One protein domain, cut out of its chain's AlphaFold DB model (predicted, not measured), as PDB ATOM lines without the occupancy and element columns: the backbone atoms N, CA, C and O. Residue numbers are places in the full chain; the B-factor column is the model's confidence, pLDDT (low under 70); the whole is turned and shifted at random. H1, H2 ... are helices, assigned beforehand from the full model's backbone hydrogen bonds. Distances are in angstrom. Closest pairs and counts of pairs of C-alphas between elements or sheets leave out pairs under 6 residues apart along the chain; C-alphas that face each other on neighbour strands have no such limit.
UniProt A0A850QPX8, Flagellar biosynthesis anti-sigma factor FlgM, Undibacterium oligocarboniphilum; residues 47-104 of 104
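What this domain is: This is residues 47 to 104 of the 104 residues of the protein "Flagellar biosynthesis anti-sigma factor FlgM" of Undibacterium oligocarboniphilum (UniProt A0A850QPX8). The model is a wide-open U of three helices with an empty middle: H1 and H2 follow one another end to end as one arm, and after a turn at residues 77 to 83, H3 folds back as the other arm. No helix touches another. The printed part has 58 residues, with three named helices in the order H1, H2, H3 and no named strand, and its class is all helix. It is extended, with a radius of gyration of the C-alphas of 17.2 A, and its outline is flat, spanning 45 by 34 by 13 A.

How they stand to each other: H1, residues 47 to 61, is joined by a tight link of 3 residues to H2, residues 65 to 76, and the two are apart, with no C-alpha of the one within 8 A of the other. A short link of 7 residues joins H2 to H3, residues 84 to 103, and these two are apart as well. H1 and H3 are also apart. Residues 47 to 70, 73 to 78 and 81 to 104 stand free. In H1, H2 and H3 every O i to N i+4 pair is within hydrogen-bond range.

Where its parts are: H1 begins at C-alpha 47, at (339.264, 284.292, 564.966), and measures 20.2 A from first to last C-alpha. H2 measures 16.4 A and ends at C-alpha 76, at (349.257, 319.127, 540.268). H3, the longest helix with 20 residues, measures 28.7 A and ends at C-alpha 103, at (347.237, 277.855, 532.736).

The domain as a whole: The two C-alphas farthest apart, those of Ser 47 and Gly 78, are 45.6 A apart. The C-alphas of the first and last printed residues, Ser 47 and Arg 104, are 31.1 A apart. The printed part has no cut and no long link. Its mean pLDDT is 82.9, and residue 47, residues 53 to 63 and residue 104 are under 70.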
ATOM      1  N   SER A  47     338.264 284.142 566.034       69.62
ATOM      2  CA  SER A  47     339.264 284.292 564.966       69.62
ATOM      3  C   SER A  47     338.606 284.546 563.611       69.62
ATOM      4  O   SER A  47     339.047 285.421 562.869       69.62
ATOM      5  N   THR A  48     337.512 283.844 563.305       72.19
ATOM      6  CA  THR A  48     336.725 284.080 562.083       72.19
ATOM      7  C   THR A  48     336.076 285.468 562.105       72.19
ATOM      8  O   THR A  48     336.069 286.167 561.093       72.19
ATOM      9  N   GLN A  49     335.595 285.911 563.269       74.25
ATOM     10  CA  GLN A  49     335.052 287.252 563.473       74.25
ATOM     11  C   GLN A  49     336.131 288.337 563.351       74.25
ATOM     12  O   GLN A  49     335.899 289.344 562.689       74.25
ATOM     13  N   LEU A  50     337.330 288.123 563.899       76.00
ATOM     14  CA  LEU A  50     338.469 289.031 563.740       76.00
ATOM     15  C   LEU A  50     338.919 289.123 562.282       76.00
ATOM     16  O   LEU A  50     339.184 290.220 561.801       76.00
ATOM     17  N   GLN A  51     338.946 288.011 561.546       74.62
ATOM     18  CA  GLN A  51     339.275 288.019 560.122       74.62
ATOM     19  C   GLN A  51     338.207 288.751 559.291       74.62
ATOM     20  O   GLN A  51     338.557 289.475 558.362       74.62
ATOM     21  N   ALA A  52     336.926 288.634 559.657       70.12
ATOM     22  CA  ALA A  52     335.830 289.392 559.048       70.12
ATOM     23  C   ALA A  52     335.875 290.899 559.393       70.12
ATOM     24  O   ALA A  52     335.565 291.757 558.564       70.12
ATOM     25  N   MET A  53     336.307 291.256 560.603       66.62
ATOM     26  CA  MET A  53     336.547 292.652 560.989       66.62
ATOM     27  C   MET A  53     337.781 293.230 560.284       66.62
ATOM     28  O   MET A  53     337.783 294.375 559.840       66.62
ATOM     29  N   GLN A  54     338.830 292.429 560.113       66.56
ATOM     30  CA  GLN A  54     340.021 292.847 559.386       66.56
ATOM     31  C   GLN A  54     339.766 292.965 557.883       66.56
ATOM     32  O   GLN A  54     340.303 293.876 557.263       66.56
ATOM     33  N   SER A  55     338.923 292.119 557.287       62.09
ATOM     34  CA  SER A  55     338.534 292.257 555.879       62.09
ATOM     35  C   SER A  55     337.651 293.485 555.638       62.09
ATOM     36  O   SER A  55     337.838 294.184 554.643       62.09
ATOM     37  N   THR A  56     336.751 293.823 556.564       60.69
ATOM     38  CA  THR A  56     335.946 295.060 556.500       60.69
ATOM     39  C   THR A  56     336.782 296.327 556.727       60.69
ATOM     40  O   THR A  56     336.544 297.344 556.071       60.69
ATOM     41  N   GLN A  57     337.829 296.267 557.556       59.19
ATOM     42  CA  GLN A  57     338.814 297.350 557.671       59.19
ATOM     43  C   GLN A  57     339.742 297.429 556.448       59.19
ATOM     44  O   GLN A  57     340.009 298.519 555.951       59.19
ATOM     45  N   ALA A  58     340.169 296.293 555.895       57.81
ATOM     46  CA  ALA A  58     340.943 296.243 554.655       57.81
ATOM     47  C   ALA A  58     340.145 296.796 553.466       57.81
ATOM     48  O   ALA A  58     340.728 297.438 552.603       57.81
ATOM     49  N   SER A  59     338.819 296.624 553.460       55.44
ATOM     50  CA  SER A  59     337.915 297.208 552.457       55.44
ATOM     51  C   SER A  59     337.907 298.743 552.496       55.44
ATOM     52  O   SER A  59     337.784 299.375 551.452       55.44
ATOM     53  N   ASN A  60     338.087 299.346 553.679       55.06
ATOM     54  CA  ASN A  60     338.282 300.794 553.828       55.06
ATOM     55  C   ASN A  60     339.721 301.222 553.488       55.06
ATOM     56  O   ASN A  60     339.918 302.300 552.942       55.06
ATOM     57  N   ALA A  61     340.710 300.350 553.708       56.12
ATOM     58  CA  ALA A  61     342.111 300.616 553.374       56.12
ATOM     59  C   ALA A  61     342.415 300.608 551.864       56.12
ATOM     60  O   ALA A  61     343.453 301.118 551.437       56.12
ATOM     61  N   VAL A  62     341.533 300.036 551.030       61.41
ATOM     62  CA  VAL A  62     341.699 300.075 549.564       61.41
ATOM     63  C   VAL A  62     341.526 301.500 549.021       61.41
ATOM     64  O   VAL A  62     342.140 301.847 548.014       61.41
ATOM     65  N   PHE A  63     340.742 302.348 549.697       68.62
ATOM     66  CA  PHE A  63     340.448 303.718 549.267       68.62
ATOM     67  C   PHE A  63     340.726 304.735 550.381       68.62
ATOM     68  O   PHE A  63     339.828 305.320 550.980       68.62
ATOM     69  N   GLU A  64     342.009 304.995 550.616       79.94
ATOM     70  CA  GLU A  64     342.462 306.055 551.519       79.94
ATOM     71  C   GLU A  64     342.330 307.438 550.859       79.94
ATOM     72  O   GLU A  64     343.231 307.897 550.149       79.94
ATOM     73  N   THR A  65     341.212 308.134 551.097       84.88
ATOM     74  CA  THR A  65     340.928 309.462 550.515       84.88
ATOM     75  C   THR A  65     342.043 310.477 550.781       84.88
ATOM     76  O   THR A  65     342.442 311.195 549.867       84.88
ATOM     77  N   LYS A  66     342.619 310.482 551.992       87.56
ATOM     78  CA  LYS A  66     343.732 311.379 552.355       87.56
ATOM     79  C   LYS A  66     344.956 311.175 551.464       87.56
ATOM     80  O   LYS A  66     345.506 312.129 550.925       87.56
ATOM     81  N   LYS A  67     345.343 309.916 551.243       88.44
ATOM     82  CA  LYS A  67     346.474 309.563 550.376       88.44
ATOM     83  C   LYS A  67     346.212 309.984 548.930       88.44
ATOM     84  O   LYS A  67     347.115 310.452 548.243       88.44
ATOM     85  N   VAL A  68     344.975 309.830 548.458       89.56
ATOM     86  CA  VAL A  68     344.586 310.254 547.107       89.56
ATOM     87  C   VAL A  68     344.695 311.772 546.949       89.56
ATOM     88  O   VAL A  68     345.192 312.231 545.922       89.56
ATOM     89  N   GLU A  69     344.268 312.557 547.937       89.94
ATOM     90  CA  GLU A  69     344.402 314.021 547.923       89.94
ATOM     91  C   GLU A  69     345.868 314.469 547.907       89.94
ATOM     92  O   GLU A  69     346.243 315.302 547.082       89.94
ATOM     93  N   GLU A  70     346.720 313.861 548.735       89.12
ATOM     94  CA  GLU A  70     348.160 314.145 548.761       89.12
ATOM     95  C   GLU A  70     348.839 313.839 547.420       89.12
ATOM     96  O   GLU A  70     349.618 314.651 546.910       89.12
ATOM     97  N   ILE A  71     348.518 312.687 546.817       90.50
ATOM     98  CA  ILE A  71     349.041 312.292 545.503       90.50
ATOM     99  C   ILE A  71     348.537 313.245 544.415       90.50
ATOM    100  O   ILE A  71     349.323 313.683 543.580       90.50
ATOM    101  N   LYS A  72     347.249 313.609 544.425       91.06
ATOM    102  CA  LYS A  72     346.682 314.575 543.469       91.06
ATOM    103  C   LYS A  72     347.383 315.923 543.555       91.06
ATOM    104  O   LYS A  72     347.751 316.475 542.521       91.06
ATOM    105  N   LEU A  73     347.615 316.423 544.768       91.94
ATOM    106  CA  LEU A  73     348.346 317.665 544.978       91.94
ATOM    107  C   LEU A  73     349.778 317.550 544.426       91.94
ATOM    108  O   LEU A  73     350.229 318.433 543.700       91.94
ATOM    109  N   ALA A  74     350.457 316.426 544.680       88.88
ATOM    110  CA  ALA A  74     351.799 316.154 544.160       88.88
ATOM    111  C   ALA A  74     351.875 316.111 542.635       88.88
ATOM    112  O   ALA A  74     352.847 316.595 542.053       88.88
ATOM    113  N   ILE A  75     350.848 315.568 541.987       91.12
ATOM    114  CA  ILE A  75     350.734 315.572 540.530       91.12
ATOM    115  C   ILE A  75     350.483 316.999 540.030       91.12
ATOM    116  O   ILE A  75     351.136 317.427 539.082       91.12
ATOM    117  N   SER A  76     349.595 317.758 540.683       89.81
ATOM    118  CA  SER A  76     349.257 319.127 540.268       89.81
ATOM    119  C   SER A  76     350.420 320.115 540.392       89.81
ATOM    120  O   SER A  76     350.570 320.988 539.545       89.81
ATOM    121  N   GLU A  77     351.280 319.948 541.400       92.44
ATOM    122  CA  GLU A  77     352.487 320.763 541.581       92.44
ATOM    123  C   GLU A  77     353.681 320.260 540.749       92.44
ATOM    124  O   GLU A  77     354.765 320.833 540.814       92.44
ATOM    125  N   GLY A  78     353.525 319.168 539.990       89.88
ATOM    126  CA  GLY A  78     354.590 318.602 539.155       89.88
ATOM    127  C   GLY A  78     355.719 317.909 539.929       89.88
ATOM    128  O   GLY A  78     356.718 317.514 539.334       89.88
ATOM    129  N   ARG A  79     355.569 317.722 541.247       90.75
ATOM    130  CA  ARG A  79     356.545 317.027 542.109       90.75
ATOM    131  C   ARG A  79     356.399 315.502 542.094       90.75
ATOM    132  O   ARG A  79     357.216 314.796 542.679       90.75
ATOM    133  N   PHE A  80     355.351 314.978 541.461       90.50
ATOM    134  CA  PHE A  80     355.153 313.541 541.314       90.50
ATOM    135  C   PHE A  80     356.057 312.982 540.210       90.50
ATOM    136  O   PHE A  80     355.839 313.230 539.025       90.50
ATOM    137  N   GLN A  81     357.071 312.213 540.601       89.62
ATOM    138  CA  GLN A  81     358.021 311.624 539.666       89.62
ATOM    139  C   GLN A  81     357.589 310.215 539.258       89.62
ATOM    140  O   GLN A  81     357.387 309.337 540.099       89.62
ATOM    141  N   VAL A  82     357.461 309.993 537.950       89.50
ATOM    142  CA  VAL A  82     357.143 308.673 537.400       89.50
ATOM    143  C   VAL A  82     358.379 307.787 537.506       89.50
ATOM    144  O   VAL A  82     359.426 308.099 536.944       89.50
ATOM    145  N   ASN A  83     358.252 306.670 538.219       92.69
ATOM    146  CA  ASN A  83     359.295 305.657 538.294       92.69
ATOM    147  C   ASN A  83     359.051 304.584 537.218       92.69
ATOM    148  O   ASN A  83     358.111 303.796 537.324       92.69
ATOM    149  N   SER A  84     359.911 304.546 536.200       93.75
ATOM    150  CA  SER A  84     359.812 303.596 535.084       93.75
ATOM    151  C   SER A  84     359.983 302.133 535.501       93.75
ATOM    152  O   SER A  84     359.354 301.263 534.904       93.75
ATOM    153  N   GLU A  85     360.785 301.846 536.529       94.00
ATOM    154  CA  GLU A  85     360.986 300.483 537.044       94.00
ATOM    155  C   GLU A  85     359.683 299.948 537.641       94.00
ATOM    156  O   GLU A  85     359.242 298.855 537.301       94.00
ATOM    157  N   LYS A  86     358.990 300.772 538.440       93.94
ATOM    158  CA  LYS A  86     357.681 300.414 539.009       93.94
ATOM    159  C   LYS A  86     356.622 300.171 537.939       93.94
ATOM    160  O   LYS A  86     355.775 299.297 538.109       93.94
ATOM    161  N   VAL A  87     356.660 300.935 536.849       93.25
ATOM    162  CA  VAL A  87     355.764 300.718 535.706       93.25
ATOM    163  C   VAL A  87     356.082 299.386 535.026       93.25
ATOM    164  O   VAL A  87     355.165 298.612 534.761       93.25
ATOM    165  N   ALA A  88     357.361 299.088 534.786       96.12
ATOM    166  CA  ALA A  88     357.784 297.830 534.179       96.12
ATOM    167  C   ALA A  88     357.384 296.614 535.030       96.12
ATOM    168  O   ALA A  88     356.802 295.668 534.499       96.12
ATOM    169  N   ASP A  89     357.606 296.674 536.344       95.00
ATOM    170  CA  ASP A  89     357.193 295.628 537.284       95.00
ATOM    171  C   ASP A  89     355.678 295.386 537.227       95.00
ATOM    172  O   ASP A  89     355.231 294.242 537.153       95.00
ATOM    173  N   GLY A  90     354.877 296.459 537.204       94.19
ATOM    174  CA  GLY A  90     353.419 296.356 537.106       94.19
ATOM    175  C   GLY A  90     352.951 295.715 535.796       94.19
ATOM    176  O   GLY A  90     352.040 294.882 535.802       94.19
ATOM    177  N   LEU A  91     353.595 296.050 534.674       96.06
ATOM    178  CA  LEU A  91     353.305 295.433 533.377       96.06
ATOM    179  C   LEU A  91     353.652 293.939 533.378       96.06
ATOM    180  O   LEU A  91     352.839 293.122 532.944       96.06
ATOM    181  N   LEU A  92     354.829 293.574 533.891       95.56
ATOM    182  CA  LEU A  92     355.267 292.180 533.980       95.56
ATOM    183  C   LEU A  92     354.354 291.349 534.884       95.56
ATOM    184  O   LEU A  92     353.972 290.243 534.503       95.56
ATOM    185  N   GLU A  93     353.972 291.880 536.046       95.62
ATOM    186  CA  GLU A  93     353.076 291.181 536.970       95.62
ATOM    187  C   GLU A  93     351.694 290.966 536.342       95.62
ATOM    188  O   GLU A  93     351.156 289.865 536.414       95.62
ATOM    189  N   THR A  94     351.164 291.963 535.626       94.31
ATOM    190  CA  THR A  94     349.881 291.836 534.910       94.31
ATOM    191  C   THR A  94     349.941 290.743 533.839       94.31
ATOM    192  O   THR A  94     349.026 289.928 533.719       94.31
ATOM    193  N   VAL A  95     351.033 290.678 533.067       95.25
ATOM    194  CA  VAL A  95     351.230 289.629 532.050       95.25
ATOM    195  C   VAL A  95     351.348 288.249 532.695       95.25
ATOM    196  O   VAL A  95     350.771 287.275 532.205       95.25
ATOM    197  N   LYS A  96     352.086 288.154 533.801       94.50
ATOM    198  CA  LYS A  96     352.260 286.917 534.560       94.50
ATOM    199  C   LYS A  96     350.935 286.423 535.134       94.50
ATOM    200  O   LYS A  96     350.655 285.230 535.031       94.50
ATOM    201  N   ASP A  97     350.113 287.314 535.682       93.62
ATOM    202  CA  ASP A  97     348.774 286.982 536.174       93.62
ATOM    203  C   ASP A  97     347.882 286.438 535.047       93.62
ATOM    204  O   ASP A  97     347.296 285.365 535.179       93.62
ATOM    205  N   LEU A  98     347.894 287.083 533.874       94.50
ATOM    206  CA  LEU A  98     347.129 286.652 532.698       94.50
ATOM    207  C   LEU A  98     347.571 285.266 532.190       94.50
ATOM    208  O   LEU A  98     346.743 284.416 531.848       94.50
ATOM    209  N   LEU A  99     348.879 284.992 532.187       93.75
ATOM    210  CA  LEU A  99     349.417 283.680 531.823       93.75
ATOM    211  C   LEU A  99     349.048 282.600 532.851       93.75
ATOM    212  O   LEU A  99     348.701 281.480 532.470       93.75
ATOM    213  N   ASN A 100     349.097 282.929 534.142       91.50
ATOM    214  CA  ASN A 100     348.703 282.022 535.218       91.50
ATOM    215  C   ASN A 100     347.201 281.716 535.184       91.50
ATOM    216  O   ASN A 100     346.820 280.560 535.366       91.50
ATOM    217  N   ALA A 101     346.361 282.715 534.901       89.12
ATOM    218  CA  ALA A 101     344.922 282.550 534.729       89.12
ATOM    219  C   ALA A 101     344.585 281.632 533.545       89.12
ATOM    220  O   ALA A 101     343.662 280.832 533.640       89.12
ATOM    221  N   ARG A 102     345.367 281.691 532.456       84.56
ATOM    222  CA  ARG A 102     345.218 280.810 531.284       84.56
ATOM    223  C   ARG A 102     345.704 279.374 531.518       84.56
ATOM    224  O   ARG A 102     345.280 278.469 530.809       84.56
ATOM    225  N   LYS A 103     346.653 279.174 532.436       78.19
ATOM    226  CA  LYS A 103     347.237 277.855 532.736       78.19
ATOM    227  C   LYS A 103     346.368 277.022 533.691       78.19
ATOM    228  O   LYS A 103     346.628 275.829 533.834       78.19
ATOM    229  N   ARG A 104     345.396 277.645 534.361       55.38
ATOM    230  CA  ARG A 104     344.394 276.941 535.167       55.38
ATOM    231  C   ARG A 104     343.271 276.366 534.318       55.38
ATOM    232  O   ARG A 104     342.958 276.967 533.270       55.38
TER     233      ARG A 104